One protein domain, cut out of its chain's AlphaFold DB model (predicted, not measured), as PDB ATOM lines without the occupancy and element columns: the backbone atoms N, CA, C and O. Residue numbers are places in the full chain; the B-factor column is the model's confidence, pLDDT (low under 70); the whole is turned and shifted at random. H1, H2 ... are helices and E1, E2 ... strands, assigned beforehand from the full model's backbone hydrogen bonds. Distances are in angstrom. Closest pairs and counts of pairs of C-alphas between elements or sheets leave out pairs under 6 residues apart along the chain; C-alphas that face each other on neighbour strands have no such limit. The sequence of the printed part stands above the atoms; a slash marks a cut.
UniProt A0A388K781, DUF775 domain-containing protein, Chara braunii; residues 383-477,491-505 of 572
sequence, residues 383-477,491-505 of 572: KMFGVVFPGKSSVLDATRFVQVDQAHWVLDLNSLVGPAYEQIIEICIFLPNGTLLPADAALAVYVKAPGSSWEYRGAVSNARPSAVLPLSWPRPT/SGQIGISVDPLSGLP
ATOM      1  N   LYS A 383      21.002  51.777  -6.975       76.38
ATOM      2  CA  LYS A 383      21.010  51.372  -5.556       76.38
ATOM      3  C   LYS A 383      19.862  50.416  -5.223       76.38
ATOM      4  O   LYS A 383      19.114  50.645  -4.277       76.38
ATOM      5  N   MET A 384      19.714  49.339  -5.995       89.31
ATOM      6  CA  MET A 384      18.662  48.349  -5.728       89.31
ATOM      7  C   MET A 384      18.857  47.608  -4.394       89.31
ATOM      8  O   MET A 384      17.897  47.388  -3.664       89.31
ATOM      9  N   PHE A 385      20.096  47.270  -4.036       95.81
ATOM     10  CA  PHE A 385      20.414  46.590  -2.780       95.81
ATOM     11  C   PHE A 385      21.839  46.888  -2.308       95.81
ATOM     12  O   PHE A 385      22.677  47.375  -3.071       95.81
ATOM     13  N   GLY A 386      22.099  46.581  -1.038       96.50
ATOM     14  CA  GLY A 386      23.417  46.562  -0.420       96.50
ATOM     15  C   GLY A 386      23.727  45.195   0.190       96.50
ATOM     16  O   GLY A 386      22.848  44.523   0.731       96.50
ATOM     17  N   VAL A 387      24.991  44.789   0.101       97.38
ATOM     18  CA  VAL A 387      25.528  43.528   0.627       97.38
ATOM     19  C   VAL A 387      26.786  43.798   1.449       97.38
ATOM     20  O   VAL A 387      27.629  44.600   1.057       97.38
ATOM     21  N   VAL A 388      26.943  43.119   2.582       97.81
ATOM     22  CA  VAL A 388      28.165  43.115   3.401       97.81
ATOM     23  C   VAL A 388      28.510  41.678   3.776       97.81
ATOM     24  O   VAL A 388      27.650  40.937   4.246       97.81
ATOM     25  N   PHE A 389      29.783  41.309   3.648       97.12
ATOM     26  CA  PHE A 389      30.337  40.088   4.228       97.12
ATOM     27  C   PHE A 389      31.054  40.445   5.542       97.12
ATOM     28  O   PHE A 389      32.081  41.138   5.494       97.12
ATOM     29  N   PRO A 390      30.535  40.034   6.719       95.44
ATOM     30  CA  PRO A 390      31.096  40.408   8.017       95.44
ATOM     31  C   PRO A 390      32.600  40.116   8.124       95.44
ATOM     32  O   PRO A 390      33.052  39.001   7.890       95.44
ATOM     33  N   GLY A 391      33.393  41.146   8.438       93.94
ATOM     34  CA  GLY A 391      34.854  41.040   8.553       93.94
ATOM     35  C   GLY A 391      35.613  40.776   7.242       93.94
ATOM     36  O   GLY A 391      36.825  40.569   7.288       93.94
ATOM     37  N   LYS A 392      34.935  40.772   6.086       95.31
ATOM     38  CA  LYS A 392      35.515  40.414   4.776       95.31
ATOM     39  C   LYS A 392      35.327  41.494   3.704       95.31
ATOM     40  O   LYS A 392      36.183  41.616   2.836       95.31
ATOM     41  N   SER A 393      34.262  42.301   3.763       95.88
ATOM     42  CA  SER A 393      34.036  43.404   2.816       95.88
ATOM     43  C   SER A 393      33.526  44.687   3.480       95.88
ATOM     44  O   SER A 393      33.001  44.683   4.595       95.88
ATOM     45  N   SER A 394      33.631  45.800   2.749       95.56
ATOM     46  CA  SER A 394      32.763  46.967   2.946       95.56
ATOM     47  C   SER A 394      31.339  46.667   2.455       95.56
ATOM     48  O   SER A 394      31.062  45.572   1.959       95.56
ATOM     49  N   VAL A 395      30.447  47.660   2.526       96.00
ATOM     50  CA  VAL A 395      29.207  47.633   1.737       96.00
ATOM     51  C   VAL A 395      29.566  47.519   0.252       96.00
ATOM     52  O   VAL A 395      30.415  48.261  -0.248       96.00
ATOM     53  N   LEU A 396      28.928  46.567  -0.417       96.25
ATOM     54  CA  LEU A 396      28.912  46.349  -1.854       96.25
ATOM     55  C   LEU A 396      27.509  46.711  -2.346       96.25
ATOM     56  O   LEU A 396      26.522  46.285  -1.748       96.25
ATOM     57  N   ASP A 397      27.413  47.499  -3.408       94.88
ATOM     58  CA  ASP A 397      26.151  47.778  -4.096       94.88
ATOM     59  C   ASP A 397      25.992  46.863  -5.322       94.88
ATOM     60  O   ASP A 397      26.892  46.089  -5.664       94.88
ATOM     61  N   ALA A 398      24.853  46.970  -6.010       94.38
ATOM     62  CA  ALA A 398      24.571  46.205  -7.224       94.38
ATOM     63  C   ALA A 398      25.617  46.404  -8.344       94.38
ATOM     64  O   ALA A 398      25.763  45.525  -9.188       94.38
ATOM     65  N   THR A 399      26.399  47.497  -8.345       94.31
ATOM     66  CA  THR A 399      27.444  47.742  -9.363       94.31
ATOM     67  C   THR A 399      28.664  46.832  -9.205       94.31
ATOM     68  O   THR A 399      29.454  46.681 -10.136       94.31
ATOM     69  N   ARG A 400      28.826  46.199  -8.033       95.62
ATOM     70  CA  ARG A 400      29.865  45.187  -7.779       95.62
ATOM     71  C   ARG A 400      29.484  43.787  -8.255       95.62
ATOM     72  O   ARG A 400      30.321  42.892  -8.187       95.62
ATOM     73  N   PHE A 401      28.257  43.606  -8.728       96.75
ATOM     74  CA  PHE A 401      27.759  42.350  -9.264       96.75
ATOM     75  C   PHE A 401      27.694  42.443 -10.790       96.75
ATOM     76  O   PHE A 401      27.362  43.485 -11.354       96.75
ATOM     77  N   VAL A 402      27.965  41.333 -11.469       96.75
ATOM     78  CA  VAL A 402      27.668  41.194 -12.894       96.75
ATOM     79  C   VAL A 402      26.164  40.994 -13.023       96.75
ATOM     80  O   VAL A 402      25.632  39.962 -12.615       96.75
ATOM     81  N   GLN A 403      25.470  41.994 -13.560       96.00
ATOM     82  CA  GLN A 403      24.059  41.869 -13.896       96.00
ATOM     83  C   GLN A 403      23.909  40.917 -15.092       96.00
ATOM     84  O   GLN A 403      24.472  41.169 -16.156       96.00
ATOM     85  N   VAL A 404      23.193  39.808 -14.895       97.06
ATOM     86  CA  VAL A 404      22.972  38.777 -15.926       97.06
ATOM     87  C   VAL A 404      21.710  39.094 -16.728       97.06
ATOM     88  O   VAL A 404      21.700  38.940 -17.946       97.06
ATOM     89  N   ASP A 405      20.675  39.601 -16.055       95.25
ATOM     90  CA  ASP A 405      19.463  40.151 -16.662       95.25
ATOM     91  C   ASP A 405      18.839  41.236 -15.757       95.25
ATOM     92  O   ASP A 405      19.455  41.696 -14.797       95.25
ATOM     93  N   GLN A 406      17.621  41.693 -16.057       92.50
ATOM     94  CA  GLN A 406      16.964  42.778 -15.311       92.50
ATOM     95  C   GLN A 406      16.667  42.459 -13.833       92.50
ATOM     96  O   GLN A 406      16.527  43.396 -13.048       92.50
ATOM     97  N   ALA A 407      16.576  41.181 -13.461       95.56
ATOM     98  CA  ALA A 407      16.208  40.706 -12.129       95.56
ATOM     99  C   ALA A 407      17.312  39.891 -11.431       95.56
ATOM    100  O   ALA A 407      17.176  39.634 -10.236       95.56
ATOM    101  N   HIS A 408      18.388  39.507 -12.131       96.81
ATOM    102  CA  HIS A 408      19.448  38.644 -11.601       96.81
ATOM    103  C   HIS A 408      20.847  39.279 -11.653       96.81
ATOM    104  O   HIS A 408      21.326  39.746 -12.692       96.81
ATOM    105  N   TRP A 409      21.561  39.183 -10.532       97.88
ATOM    106  CA  TRP A 409      22.929  39.665 -10.334       97.88
ATOM    107  C   TRP A 409      23.820  38.555  -9.779       97.88
ATOM    108  O   TRP A 409      23.419  37.831  -8.871       97.88
ATOM    109  N   VAL A 410      25.051  38.436 -10.279       97.94
ATOM    110  CA  VAL A 410      26.023  37.425  -9.835       97.94
ATOM    111  C   VAL A 410      27.326  38.081  -9.392       97.94
ATOM    112  O   VAL A 410      27.919  38.881 -10.113       97.94
ATOM    113  N   LEU A 411      27.803  37.705  -8.209       97.38
ATOM    114  CA  LEU A 411      29.110  38.071  -7.675       97.38
ATOM    115  C   LEU A 411      30.033  36.851  -7.678       97.38
ATOM    116  O   LEU A 411      29.726  35.828  -7.065       97.38
ATOM    117  N   ASP A 412      31.183  36.992  -8.333       96.19
ATOM    118  CA  ASP A 412      32.301  36.055  -8.232       96.19
ATOM    119  C   ASP A 412      33.180  36.421  -7.023       96.19
ATOM    120  O   ASP A 412      33.813  37.487  -6.981       96.19
ATOM    121  N   LEU A 413      33.226  35.524  -6.032       96.06
ATOM    122  CA  LEU A 413      34.001  35.715  -4.807       96.06
ATOM    123  C   LEU A 413      35.515  35.640  -5.026       96.06
ATOM    124  O   LEU A 413      36.263  36.067  -4.143       96.06
ATOM    125  N   ASN A 414      35.987  35.201  -6.199       94.38
ATOM    126  CA  ASN A 414      37.408  35.203  -6.544       94.38
ATOM    127  C   ASN A 414      38.020  36.609  -6.414       94.38
ATOM    128  O   ASN A 414      39.151  36.769  -5.961       94.38
ATOM    129  N   SER A 415      37.229  37.640  -6.728       91.00
ATOM    130  CA  SER A 415      37.609  39.053  -6.613       91.00
ATOM    131  C   SER A 415      37.746  39.572  -5.171       91.00
ATOM    132  O   SER A 415      38.386  40.602  -4.956       91.00
ATOM    133  N   LEU A 416      37.153  38.882  -4.187       92.94
ATOM    134  CA  LEU A 416      37.082  39.306  -2.781       92.94
ATOM    135  C   LEU A 416      37.946  38.445  -1.852       92.94
ATOM    136  O   LEU A 416      38.631  38.976  -0.982       92.94
ATOM    137  N   VAL A 417      37.901  37.121  -2.020       93.50
ATOM    138  CA  VAL A 417      38.582  36.133  -1.158       93.50
ATOM    139  C   VAL A 417      39.325  35.043  -1.943       93.50
ATOM    140  O   VAL A 417      39.854  34.099  -1.352       93.50
ATOM    141  N   GLY A 418      39.403  35.163  -3.272       90.94
ATOM    142  CA  GLY A 418      40.099  34.200  -4.123       90.94
ATOM    143  C   GLY A 418      39.470  32.798  -4.048       90.94
ATOM    144  O   GLY A 418      38.244  32.673  -4.129       90.94
ATOM    145  N   PRO A 419      40.269  31.730  -3.855       89.06
ATOM    146  CA  PRO A 419      39.753  30.370  -3.699       89.06
ATOM    147  C   PRO A 419      39.143  30.107  -2.310       89.06
ATOM    148  O   PRO A 419      38.508  29.080  -2.108       89.06
ATOM    149  N   ALA A 420      39.311  31.008  -1.334       93.06
ATOM    150  CA  ALA A 420      38.872  30.804   0.048       93.06
ATOM    151  C   ALA A 420      37.403  31.217   0.286       93.06
ATOM    152  O   ALA A 420      37.071  31.776   1.334       93.06
ATOM    153  N   TYR A 421      36.521  30.951  -0.684       94.19
ATOM    154  CA  TYR A 421      35.102  31.337  -0.650       94.19
ATOM    155  C   TYR A 421      34.346  30.741   0.555       94.19
ATOM    156  O   TYR A 421      33.463  31.390   1.109       94.19
ATOM    157  N   GLU A 422      34.769  29.569   1.034       93.44
ATOM    158  CA  GLU A 422      34.248  28.892   2.234       93.44
ATOM    159  C   GLU A 422      34.427  29.708   3.529       93.44
ATOM    160  O   GLU A 422      33.721  29.479   4.506       93.44
ATOM    161  N   GLN A 423      35.325  30.705   3.548       93.62
ATOM    162  CA  GLN A 423      35.453  31.639   4.675       93.62
ATOM    163  C   GLN A 423      34.303  32.656   4.761       93.62
ATOM    164  O   GLN A 423      34.221  33.393   5.747       93.62
ATOM    165  N   ILE A 424      33.449  32.750   3.735       95.50
ATOM    166  CA  ILE A 424      32.233  33.562   3.765       95.50
ATOM    167  C   ILE A 424      31.101  32.705   4.345       95.50
ATOM    168  O   ILE A 424      30.404  31.999   3.619       95.50
ATOM    169  N   ILE A 425      30.941  32.771   5.668       94.69
ATOM    170  CA  ILE A 425      29.933  32.014   6.433       94.69
ATOM    171  C   ILE A 425      28.594  32.751   6.604       94.69
ATOM    172  O   ILE A 425      27.582  32.135   6.924       94.69
ATOM    173  N   GLU A 426      28.571  34.068   6.398       95.00
ATOM    174  CA  GLU A 426      27.399  34.932   6.571       95.00
ATOM    175  C   GLU A 426      27.388  36.025   5.490       95.00
ATOM    176  O   GLU A 426      28.438  36.521   5.073       95.00
ATOM    177  N   ILE A 427      26.189  36.428   5.072       97.25
ATOM    178  CA  ILE A 427      25.936  37.602   4.234       97.25
ATOM    179  C   ILE A 427      24.888  38.486   4.912       97.25
ATOM    180  O   ILE A 427      23.811  38.020   5.283       97.25
ATOM    181  N   CYS A 428      25.182  39.773   5.060       97.38
ATOM    182  CA  CYS A 428      24.185  40.777   5.413       97.38
ATOM    183  C   CYS A 428      23.678  41.406   4.117       97.38
ATOM    184  O   CYS A 428      24.440  42.096   3.441       97.38
ATOM    185  N   ILE A 429      22.413  41.184   3.772       97.31
ATOM    186  CA  ILE A 429      21.758  41.796   2.610       97.31
ATOM    187  C   ILE A 429      20.674  42.766   3.082       97.31
ATOM    188  O   ILE A 429      19.976  42.499   4.065       97.31
ATOM    189  N   PHE A 430      20.554  43.912   2.414       96.94
ATOM    190  CA  PHE A 430      19.568  44.933   2.751       96.94
ATOM    191  C   PHE A 430      19.126  45.771   1.546       96.94
ATOM    192  O   PHE A 430      19.881  45.997   0.602       96.94
ATOM    193  N   LEU A 431      17.899  46.278   1.618       96.06
ATOM    194  CA  LEU A 431      17.344  47.281   0.717       96.06
ATOM    195  C   LEU A 431      17.698  48.673   1.276       96.06
ATOM    196  O   LEU A 431      17.331  48.976   2.415       96.06
ATOM    197  N   PRO A 432      18.445  49.522   0.547       93.00
ATOM    198  CA  PRO A 432      18.755  50.869   1.010       93.00
ATOM    199  C   PRO A 432      17.505  51.762   0.999       93.00
ATOM    200  O   PRO A 432      16.596  51.592   0.188       93.00
ATOM    201  N   ASN A 433      17.478  52.744   1.905       83.69
ATOM    202  CA  ASN A 433      16.333  53.629   2.123       83.69
ATOM    203  C   ASN A 433      15.821  54.265   0.817       83.69
ATOM    204  O   ASN A 433      16.546  55.016   0.163       83.69
ATOM    205  N   GLY A 434      14.553  54.010   0.492       79.25
ATOM    206  CA  GLY A 434      13.876  54.528  -0.701       79.25
ATOM    207  C   GLY A 434      13.735  53.520  -1.843       79.25
ATOM    208  O   GLY A 434      12.891  53.733  -2.711       79.25
ATOM    209  N   THR A 435      14.473  52.407  -1.828       84.44
ATOM    210  CA  THR A 435      14.252  51.321  -2.789       84.44
ATOM    211  C   THR A 435      13.135  50.409  -2.289       84.44
ATOM    212  O   THR A 435      13.292  49.713  -1.287       84.44
ATOM    213  N   LEU A 436      12.009  50.406  -3.004       90.88
ATOM    214  CA  LEU A 436      10.910  49.466  -2.801       90.88
ATOM    215  C   LEU A 436      10.927  48.422  -3.918       90.88
ATOM    216  O   LEU A 436      10.975  48.770  -5.098       90.88
ATOM    217  N   LEU A 437      10.862  47.147  -3.541       94.19
ATOM    218  CA  LEU A 437      10.571  46.054  -4.468       94.19
ATOM    219  C   LEU A 437       9.082  46.094  -4.870       94.19
ATOM    220  O   LEU A 437       8.281  46.718  -4.162       94.19
ATOM    221  N   PRO A 438       8.664  45.396  -5.942       95.25
ATOM    222  CA  PRO A 438       7.254  45.057  -6.142       95.25
ATOM    223  C   PRO A 438       6.649  44.426  -4.875       95.25
ATOM    224  O   PRO A 438       7.340  43.743  -4.119       95.25
ATOM    225  N   ALA A 439       5.369  44.691  -4.600       94.62
ATOM    226  CA  ALA A 439       4.742  44.338  -3.318       94.62
ATOM    227  C   ALA A 439       4.671  42.820  -3.057       94.62
ATOM    228  O   ALA A 439       4.625  42.388  -1.907       94.62
ATOM    229  N   ASP A 440       4.674  42.038  -4.129       96.06
ATOM    230  CA  ASP A 440       4.643  40.582  -4.201       96.06
ATOM    231  C   ASP A 440       6.023  39.954  -4.463       96.06
ATOM    232  O   ASP A 440       6.112  38.737  -4.609       96.06
ATOM    233  N   ALA A 441       7.101  40.746  -4.491       96.62
ATOM    234  CA  ALA A 441       8.459  40.284  -4.766       96.62
ATOM    235  C   ALA A 441       9.390  40.375  -3.546       96.62
ATOM    236  O   ALA A 441       9.199  41.163  -2.614       96.62
ATOM    237  N   ALA A 442      10.448  39.570  -3.577       96.69
ATOM    238  CA  ALA A 442      11.522  39.571  -2.600       96.69
ATOM    239  C   ALA A 442      12.879  39.388  -3.287       96.69
ATOM    240  O   ALA A 442      13.001  38.746  -4.327       96.69
ATOM    241  N   LEU A 443      13.912  39.956  -2.675       97.12
ATOM    242  CA  LEU A 443      15.287  39.855  -3.126       97.12
ATOM    243  C   LEU A 443      15.916  38.597  -2.513       97.12
ATOM    244  O   LEU A 443      16.322  38.595  -1.346       97.12
ATOM    245  N   ALA A 444      15.924  37.516  -3.282       97.44
ATOM    246  CA  ALA A 444      16.408  36.200  -2.898       97.44
ATOM    247  C   ALA A 444      17.923  36.065  -3.084       97.44
ATOM    248  O   ALA A 444      18.499  36.588  -4.037       97.44
ATOM    249  N   VAL A 445      18.564  35.334  -2.173       97.56
ATOM    250  CA  VAL A 445      19.997  35.032  -2.189       97.56
ATOM    251  C   VAL A 445      20.204  33.553  -2.476       97.56
ATOM    252  O   VAL A 445      19.675  32.683  -1.778       97.56
ATOM    253  N   TYR A 446      21.042  33.286  -3.469       97.69
ATOM    254  CA  TYR A 446      21.469  31.963  -3.897       97.69
ATOM    255  C   TYR A 446      22.989  31.849  -3.799       97.69
ATOM    256  O   TYR A 446      23.716  32.823  -3.999       97.69
ATOM    257  N   VAL A 447      23.492  30.648  -3.534       97.31
ATOM    258  CA  VAL A 447      24.932  30.353  -3.566       97.31
ATOM    259  C   VAL A 447      25.226  29.150  -4.437       97.31
ATOM    260  O   VAL A 447      24.392  28.260  -4.590       97.31
ATOM    261  N   LYS A 448      26.434  29.118  -4.991       96.00
ATOM    262  CA  LYS A 448      26.939  28.015  -5.800       96.00
ATOM    263  C   LYS A 448      28.424  27.834  -5.528       96.00
ATOM    264  O   LYS A 448      29.229  28.713  -5.826       96.00
ATOM    265  N   ALA A 449      28.790  26.683  -4.975       95.06
ATOM    266  CA  ALA A 449      30.179  26.249  -4.907       95.06
ATOM    267  C   ALA A 449      30.658  25.772  -6.299       95.06
ATOM    268  O   ALA A 449      29.832  25.385  -7.139       95.06
ATOM    269  N   PRO A 450      31.972  25.746  -6.570       92.44
ATOM    270  CA  PRO A 450      32.505  25.222  -7.824       92.44
ATOM    271  C   PRO A 450      32.028  23.789  -8.110       92.44
ATOM    272  O   PRO A 450      32.122  22.909  -7.259       92.44
ATOM    273  N   GLY A 451      31.492  23.551  -9.310       89.50
ATOM    274  CA  GLY A 451      30.962  22.240  -9.712       89.50
ATOM    275  C   GLY A 451      29.621  21.833  -9.077       89.50
ATOM    276  O   GLY A 451      29.162  20.722  -9.326       89.50
ATOM    277  N   SER A 452      28.978  22.705  -8.293       92.88
ATOM    278  CA  SER A 452      27.652  22.465  -7.699       92.88
ATOM    279  C   SER A 452      26.519  23.200  -8.437       92.88
ATOM    280  O   SER A 452      26.758  24.060  -9.294       92.88
ATOM    281  N   SER A 453      25.272  22.865  -8.095       94.06
ATOM    282  CA  SER A 453      24.076  23.628  -8.465       94.06
ATOM    283  C   SER A 453      23.891  24.865  -7.577       94.06
ATOM    284  O   SER A 453      24.445  24.948  -6.483       94.06
ATOM    285  N   TRP A 454      23.073  25.815  -8.032       96.50
ATOM    286  CA  TRP A 454      22.603  26.915  -7.189       96.50
ATOM    287  C   TRP A 454      21.702  26.400  -6.059       96.50
ATOM    288  O   TRP A 454      20.864  25.529  -6.284       96.50
ATOM    289  N   GLU A 455      21.849  26.963  -4.860       95.19
ATOM    290  CA  GLU A 455      21.028  26.646  -3.690       95.19
ATOM    291  C   GLU A 455      20.553  27.930  -2.991       95.19
ATOM    292  O   GLU A 455      21.336  28.856  -2.771       95.19
ATOM    293  N   TYR A 456      19.266  27.989  -2.639       95.25
ATOM    294  CA  TYR A 456      18.645  29.126  -1.950       95.25
ATOM    295  C   TYR A 456      19.121  29.248  -0.492       95.25
ATOM    296  O   TYR A 456      19.337  28.249   0.205       95.25
ATOM    297  N   ARG A 457      19.276  30.486  -0.012       94.56
ATOM    298  CA  ARG A 457      19.744  30.800   1.352       94.56
ATOM    299  C   ARG A 457      18.815  31.699   2.158       94.56
ATOM    300  O   ARG A 457      18.967  31.780   3.375       94.56
ATOM    301  N   GLY A 458      17.849  32.338   1.513       94.81
ATOM    302  CA  GLY A 458      16.906  33.259   2.139       94.81
ATOM    303  C   GLY A 458      16.654  34.471   1.254       94.81
ATOM    304  O   GLY A 458      17.218  34.583   0.169       94.81
ATOM    305  N   ALA A 459      15.821  35.392   1.727       96.44
ATOM    306  CA  ALA A 459      15.479  36.607   0.997       96.44
ATOM    307  C   ALA A 459      15.267  37.799   1.943       96.44
ATOM    308  O   ALA A 459      15.122  37.628   3.159       96.44
ATOM    309  N   VAL A 460      15.201  39.001   1.370       96.06
ATOM    310  CA  VAL A 460      14.666  40.216   2.011       96.06
ATOM    311  C   VAL A 460      13.498  40.764   1.200       96.06
ATOM    312  O   VAL A 460      13.451  40.611  -0.016       96.06
ATOM    313  N   SER A 461      12.532  41.388   1.862       96.06
ATOM    314  CA  SER A 461      11.319  41.928   1.233       96.06
ATOM    315  C   SER A 461      11.011  43.314   1.794       96.06
ATOM    316  O   SER A 461      11.620  43.730   2.776       96.06
ATOM    317  N   ASN A 462      10.034  44.031   1.240       94.94
ATOM    318  CA  ASN A 462       9.649  45.343   1.780       94.94
ATOM    319  C   ASN A 462       9.222  45.285   3.266       94.94
ATOM    320  O   ASN A 462       9.442  46.240   4.005       94.94
ATOM    321  N   ALA A 463       8.648  44.162   3.718       94.31
ATOM    322  CA  ALA A 463       8.255  43.953   5.116       94.31
ATOM    323  C   ALA A 463       9.442  43.621   6.044       94.31
ATOM    324  O   ALA A 463       9.376  43.858   7.248       94.31
ATOM    325  N   ARG A 464      10.530  43.074   5.490       94.19
ATOM    326  CA  ARG A 464      11.781  42.773   6.195       94.19
ATOM    327  C   ARG A 464      12.951  43.197   5.298       94.19
ATOM    328  O   ARG A 464      13.524  42.346   4.610       94.19
ATOM    329  N   PRO A 465      13.288  44.502   5.275       95.75
ATOM    330  CA  PRO A 465      14.204  45.080   4.292       95.75
ATOM    331  C   PRO A 465      15.671  44.719   4.536       95.75
ATOM    332  O   PRO A 465      16.522  45.104   3.744       95.75
ATOM    333  N   SER A 466      15.996  43.991   5.606       95.88
ATOM    334  CA  SER A 466      17.342  43.496   5.878       95.88
ATOM    335  C   SER A 466      17.332  42.093   6.492       95.88
ATOM    336  O   SER A 466      16.400  41.677   7.190       95.88
ATOM    337  N   ALA A 467      18.392  41.336   6.223       94.88
ATOM    338  CA  ALA A 467      18.651  40.057   6.862       94.88
ATOM    339  C   ALA A 467      20.151  39.756   6.898       94.88
ATOM    340  O   ALA A 467      20.852  39.900   5.897       94.88
ATOM    341  N   VAL A 468      20.613  39.248   8.040       94.44
ATOM    342  CA  VAL A 468      21.809  38.402   8.088       94.44
ATOM    343  C   VAL A 468      21.362  36.987   7.733       94.44
ATOM    344  O   VAL A 468      20.446  36.455   8.372       94.44
ATOM    345  N   LEU A 469      21.958  36.416   6.688       94.12
ATOM    346  CA  LEU A 469      21.691  35.070   6.190       94.12
ATOM    347  C   LEU A 469      22.972  34.226   6.318       94.12
ATOM    348  O   LEU A 469      24.018  34.627   5.801       94.12
ATOM    349  N   PRO A 470      22.928  33.063   6.988       92.06
ATOM    350  CA  PRO A 470      24.072  32.164   7.064       92.06
ATOM    351  C   PRO A 470      24.263  31.417   5.737       92.06
ATOM    352  O   PRO A 470      23.336  30.788   5.222       92.06
ATOM    353  N   LEU A 471      25.486  31.435   5.213       92.75
ATOM    354  CA  LEU A 471      25.875  30.765   3.979       92.75
ATOM    355  C   LEU A 471      26.482  29.391   4.276       92.75
ATOM    356  O   LEU A 471      27.686  29.242   4.462       92.75
ATOM    357  N   SER A 472      25.643  28.357   4.269       90.81
ATOM    358  CA  SER A 472      26.124  27.006   3.973       90.81
ATOM    359  C   SER A 472      26.571  26.958   2.507       90.81
ATOM    360  O   SER A 472      25.883  27.482   1.631       90.81
ATOM    361  N   TRP A 473      27.695  26.320   2.201       93.38
ATOM    362  CA  TRP A 473      28.110  26.105   0.811       93.38
ATOM    363  C   TRP A 473      27.665  24.709   0.353       93.38
ATOM    364  O   TRP A 473      27.893  23.748   1.091       93.38
ATOM    365  N   PRO A 474      26.995  24.571  -0.809       91.31
ATOM    366  CA  PRO A 474      26.578  23.266  -1.314       91.31
ATOM    367  C   PRO A 474      27.813  22.391  -1.534       91.31
ATOM    368  O   PRO A 474      28.735  22.764  -2.261       91.31
ATOM    369  N   ARG A 475      27.843  21.219  -0.898       86.62
ATOM    370  CA  ARG A 475      28.954  20.276  -1.062       86.62
ATOM    371  C   ARG A 475      28.927  19.717  -2.492       86.62
ATOM    372  O   ARG A 475      27.851  19.319  -2.937       86.62
ATOM    373  N   PRO A 476      30.060  19.638  -3.215       82.69
ATOM    374  CA  PRO A 476      30.085  19.029  -4.543       82.69
ATOM    375  C   PRO A 476      29.620  17.566  -4.486       82.69
ATOM    376  O   PRO A 476      30.295  16.716  -3.906       82.69
ATOM    377  N   THR A 477      28.447  17.278  -5.057       77.56
ATOM    378  CA  THR A 477      27.809  15.947  -5.005       77.56
ATOM    379  C   THR A 477      28.579  14.899  -5.806       77.56
ATOM    380  O   THR A 477      28.567  13.719  -5.466       77.56
ATOM    381  N   SER A 491      36.228  29.323  -7.721       91.62
ATOM    382  CA  SER A 491      35.640  30.155  -6.663       91.62
ATOM    383  C   SER A 491      34.116  30.064  -6.618       91.62
ATOM    384  O   SER A 491      33.457  29.743  -7.610       91.62
ATOM    385  N   GLY A 492      33.571  30.298  -5.426       95.00
ATOM    386  CA  GLY A 492      32.138  30.312  -5.172       95.00
ATOM    387  C   GLY A 492      31.469  31.545  -5.773       95.00
ATOM    388  O   GLY A 492      32.041  32.635  -5.814       95.00
ATOM    389  N   GLN A 493      30.228  31.373  -6.212       97.19
ATOM    390  CA  GLN A 493      29.400  32.445  -6.751       97.19
ATOM    391  C   GLN A 493      28.214  32.709  -5.822       97.19
ATOM    392  O   GLN A 493      27.636  31.777  -5.253       97.19
ATOM    393  N   ILE A 494      27.841  33.981  -5.691       97.94
ATOM    394  CA  ILE A 494      26.624  34.416  -4.999       97.94
ATOM    395  C   ILE A 494      25.701  35.054  -6.030       97.94
ATOM    396  O   ILE A 494      26.100  35.976  -6.738       97.94
ATOM    397  N   GLY A 495      24.483  34.534  -6.122       98.00
ATOM    398  CA  GLY A 495      23.417  35.030  -6.974       98.00
ATOM    399  C   GLY A 495      22.408  35.807  -6.141       98.00
ATOM    400  O   GLY A 495      22.090  35.415  -5.017       98.00
ATOM    401  N   ILE A 496      21.907  36.903  -6.688       98.00
ATOM    402  CA  ILE A 496      20.823  37.695  -6.118       98.00
ATOM    403  C   ILE A 496      19.742  37.805  -7.189       98.00
ATOM    404  O   ILE A 496      20.057  38.194  -8.311       98.00
ATOM    405  N   SER A 497      18.504  37.449  -6.848       97.75
ATOM    406  CA  SER A 497      17.343  37.507  -7.747       97.75
ATOM    407  C   SER A 497      16.215  38.343  -7.149       97.75
ATOM    408  O   SER A 497      16.050  38.353  -5.930       97.75
ATOM    409  N   VAL A 498      15.409  39.003  -7.980       97.12
ATOM    410  CA  VAL A 498      14.080  39.505  -7.595       97.12
ATOM    411  C   VAL A 498      13.039  38.457  -7.988       97.12
ATOM    412  O   VAL A 498      12.599  38.403  -9.134       97.12
ATOM    413  N   ASP A 499      12.639  37.640  -7.015       97.12
ATOM    414  CA  ASP A 499      11.716  36.516  -7.190       97.12
ATOM    415  C   ASP A 499      10.337  36.824  -6.572       97.12
ATOM    416  O   ASP A 499      10.253  37.562  -5.583       97.12
ATOM    417  N   PRO A 500       9.236  36.240  -7.085       96.81
ATOM    418  CA  PRO A 500       7.925  36.355  -6.457       96.81
ATOM    419  C   PRO A 500       7.909  35.650  -5.093       96.81
ATOM    420  O   PRO A 500       8.285  34.484  -4.965       96.81
ATOM    421  N   LEU A 501       7.401  36.335  -4.067       95.44
ATOM    422  CA  LEU A 501       7.373  35.874  -2.675       95.44
ATOM    423  C   LEU A 501       6.612  34.547  -2.500       95.44
ATOM    424  O   LEU A 501       6.938  33.769  -1.608       95.44
ATOM    425  N   SER A 502       5.627  34.274  -3.358       95.38
ATOM    426  CA  SER A 502       4.860  33.022  -3.393       95.38
ATOM    427  C   SER A 502       5.620  31.829  -3.988       95.38
ATOM    428  O   SER A 502       5.246  30.689  -3.720       95.38
ATOM    429  N   GLY A 503       6.662  32.071  -4.790       94.38
ATOM    430  CA  GLY A 503       7.514  31.030  -5.374       94.38
ATOM    431  C   GLY A 503       8.718  30.662  -4.504       94.38
ATOM    432  O   GLY A 503       9.338  29.621  -4.721       94.38
ATOM    433  N   LEU A 504       9.054  31.494  -3.517       93.81
ATOM    434  CA  LEU A 504      10.203  31.276  -2.647       93.81
ATOM    435  C   LEU A 504       9.901  30.275  -1.521       93.81
ATOM    436  O   LEU A 504       8.834  30.336  -0.904       93.81
ATOM    437  N   PRO A 505      10.867  29.406  -1.152       91.56
ATOM    438  CA  PRO A 505      10.789  28.653   0.092       91.56
ATOM    439  C   PRO A 505      10.639  29.615   1.273       91.56
ATOM    440  O   PRO A 505      11.332  30.640   1.340       91.56
TER     441      PRO A 505
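AT A GLANCE: This is residues 383 to 477 and 491 to 505 of the 572 residues of the protein "DUF775 domain-containing protein" of Chara braunii (UniProt A0A388K781). Two sheets lie face to face as a sandwich, a strongly twisted one of four strands and a smaller one of three. On one side the chain steps tightly from E5 to E6; on the other the long link of residues 389 to 407 spans from E1 to E2, and the short helix H1 sits off one end. The printed part has 110 residues, with the order E1 E2 H1 E3 E4 E5 E6 E7; the sheets run E2 E7 E4 E5 and E1 E3 E6, both antiparallel. The class is mostly strand, though under half of the residues are in named elements. The whole is compact, with a radius of gyration of the C-alphas of 13.2 A and spans of 37 by 30 by 24 A.

IN THESE COORDINATES: Find C-alpha 386 at (23.417, 46.562, -0.420), where E1 begins; it runs to residue 388, 7.0 A. Next come E2, residues 408 to 412, 13.5 A, and H1, residues 414 to 417, 5.6 A. E3 is residues 426 to 430, 13.3 A. Look for E4 from C-alpha 441 at (8.459, 40.284, -4.766) to residue 448, 22.2 A. E5 is residues 455 to 461, 18.8 A, and E6 residues 466 to 470, 13.2 A. E7, residues 493 to 500, 21.8 A, ends at C-alpha 500, (7.925, 36.355, -6.457).

HOW THE PARTS SIT: Begin with the larger sheet, whose edge strands are E2 and E5. Between E2 and E7, N 409 and O 496 are 2.9 A apart; between E7 and E4, N 444 and O 497 are 2.8 A apart. E4 and E5 form a hairpin, with N 443 and O 460 at 2.8 A. In the other sheet, look at N 388 and O 428, 2.8 A, for E1 and E3, and N 427 and O 469, 2.9 A, for E3 and E6. The strands of the two sheets stand at 26 degrees to each other. Across the sandwich, the closest C-alphas of E5 and E6 are Val 460 and Ser 466, 5.7 A apart. E2 and E3 are apart. Residues 396 to 397 pair with residues 386 to 387 of E1, and residues 402 to 403 with residues 409 to 410 of E2, both antiparallel. H1 is on neither sheet; it is too short for an O i to N i+4 pair, and its one O i to N i+3 pair is not within hydrogen-bond range.

THE WHOLE: The two C-alphas farthest apart are those of Gly 434 and Thr 477, 41.2 A. Residues 478 to 490 are not printed; C-alphas 477 and 491 stand 16.3 A apart across this cut, in the link E6 to E7. Of the links printed whole, E1 to E2 is long. The mean pLDDT of the printed part is 94.2, and no printed residue is under 70.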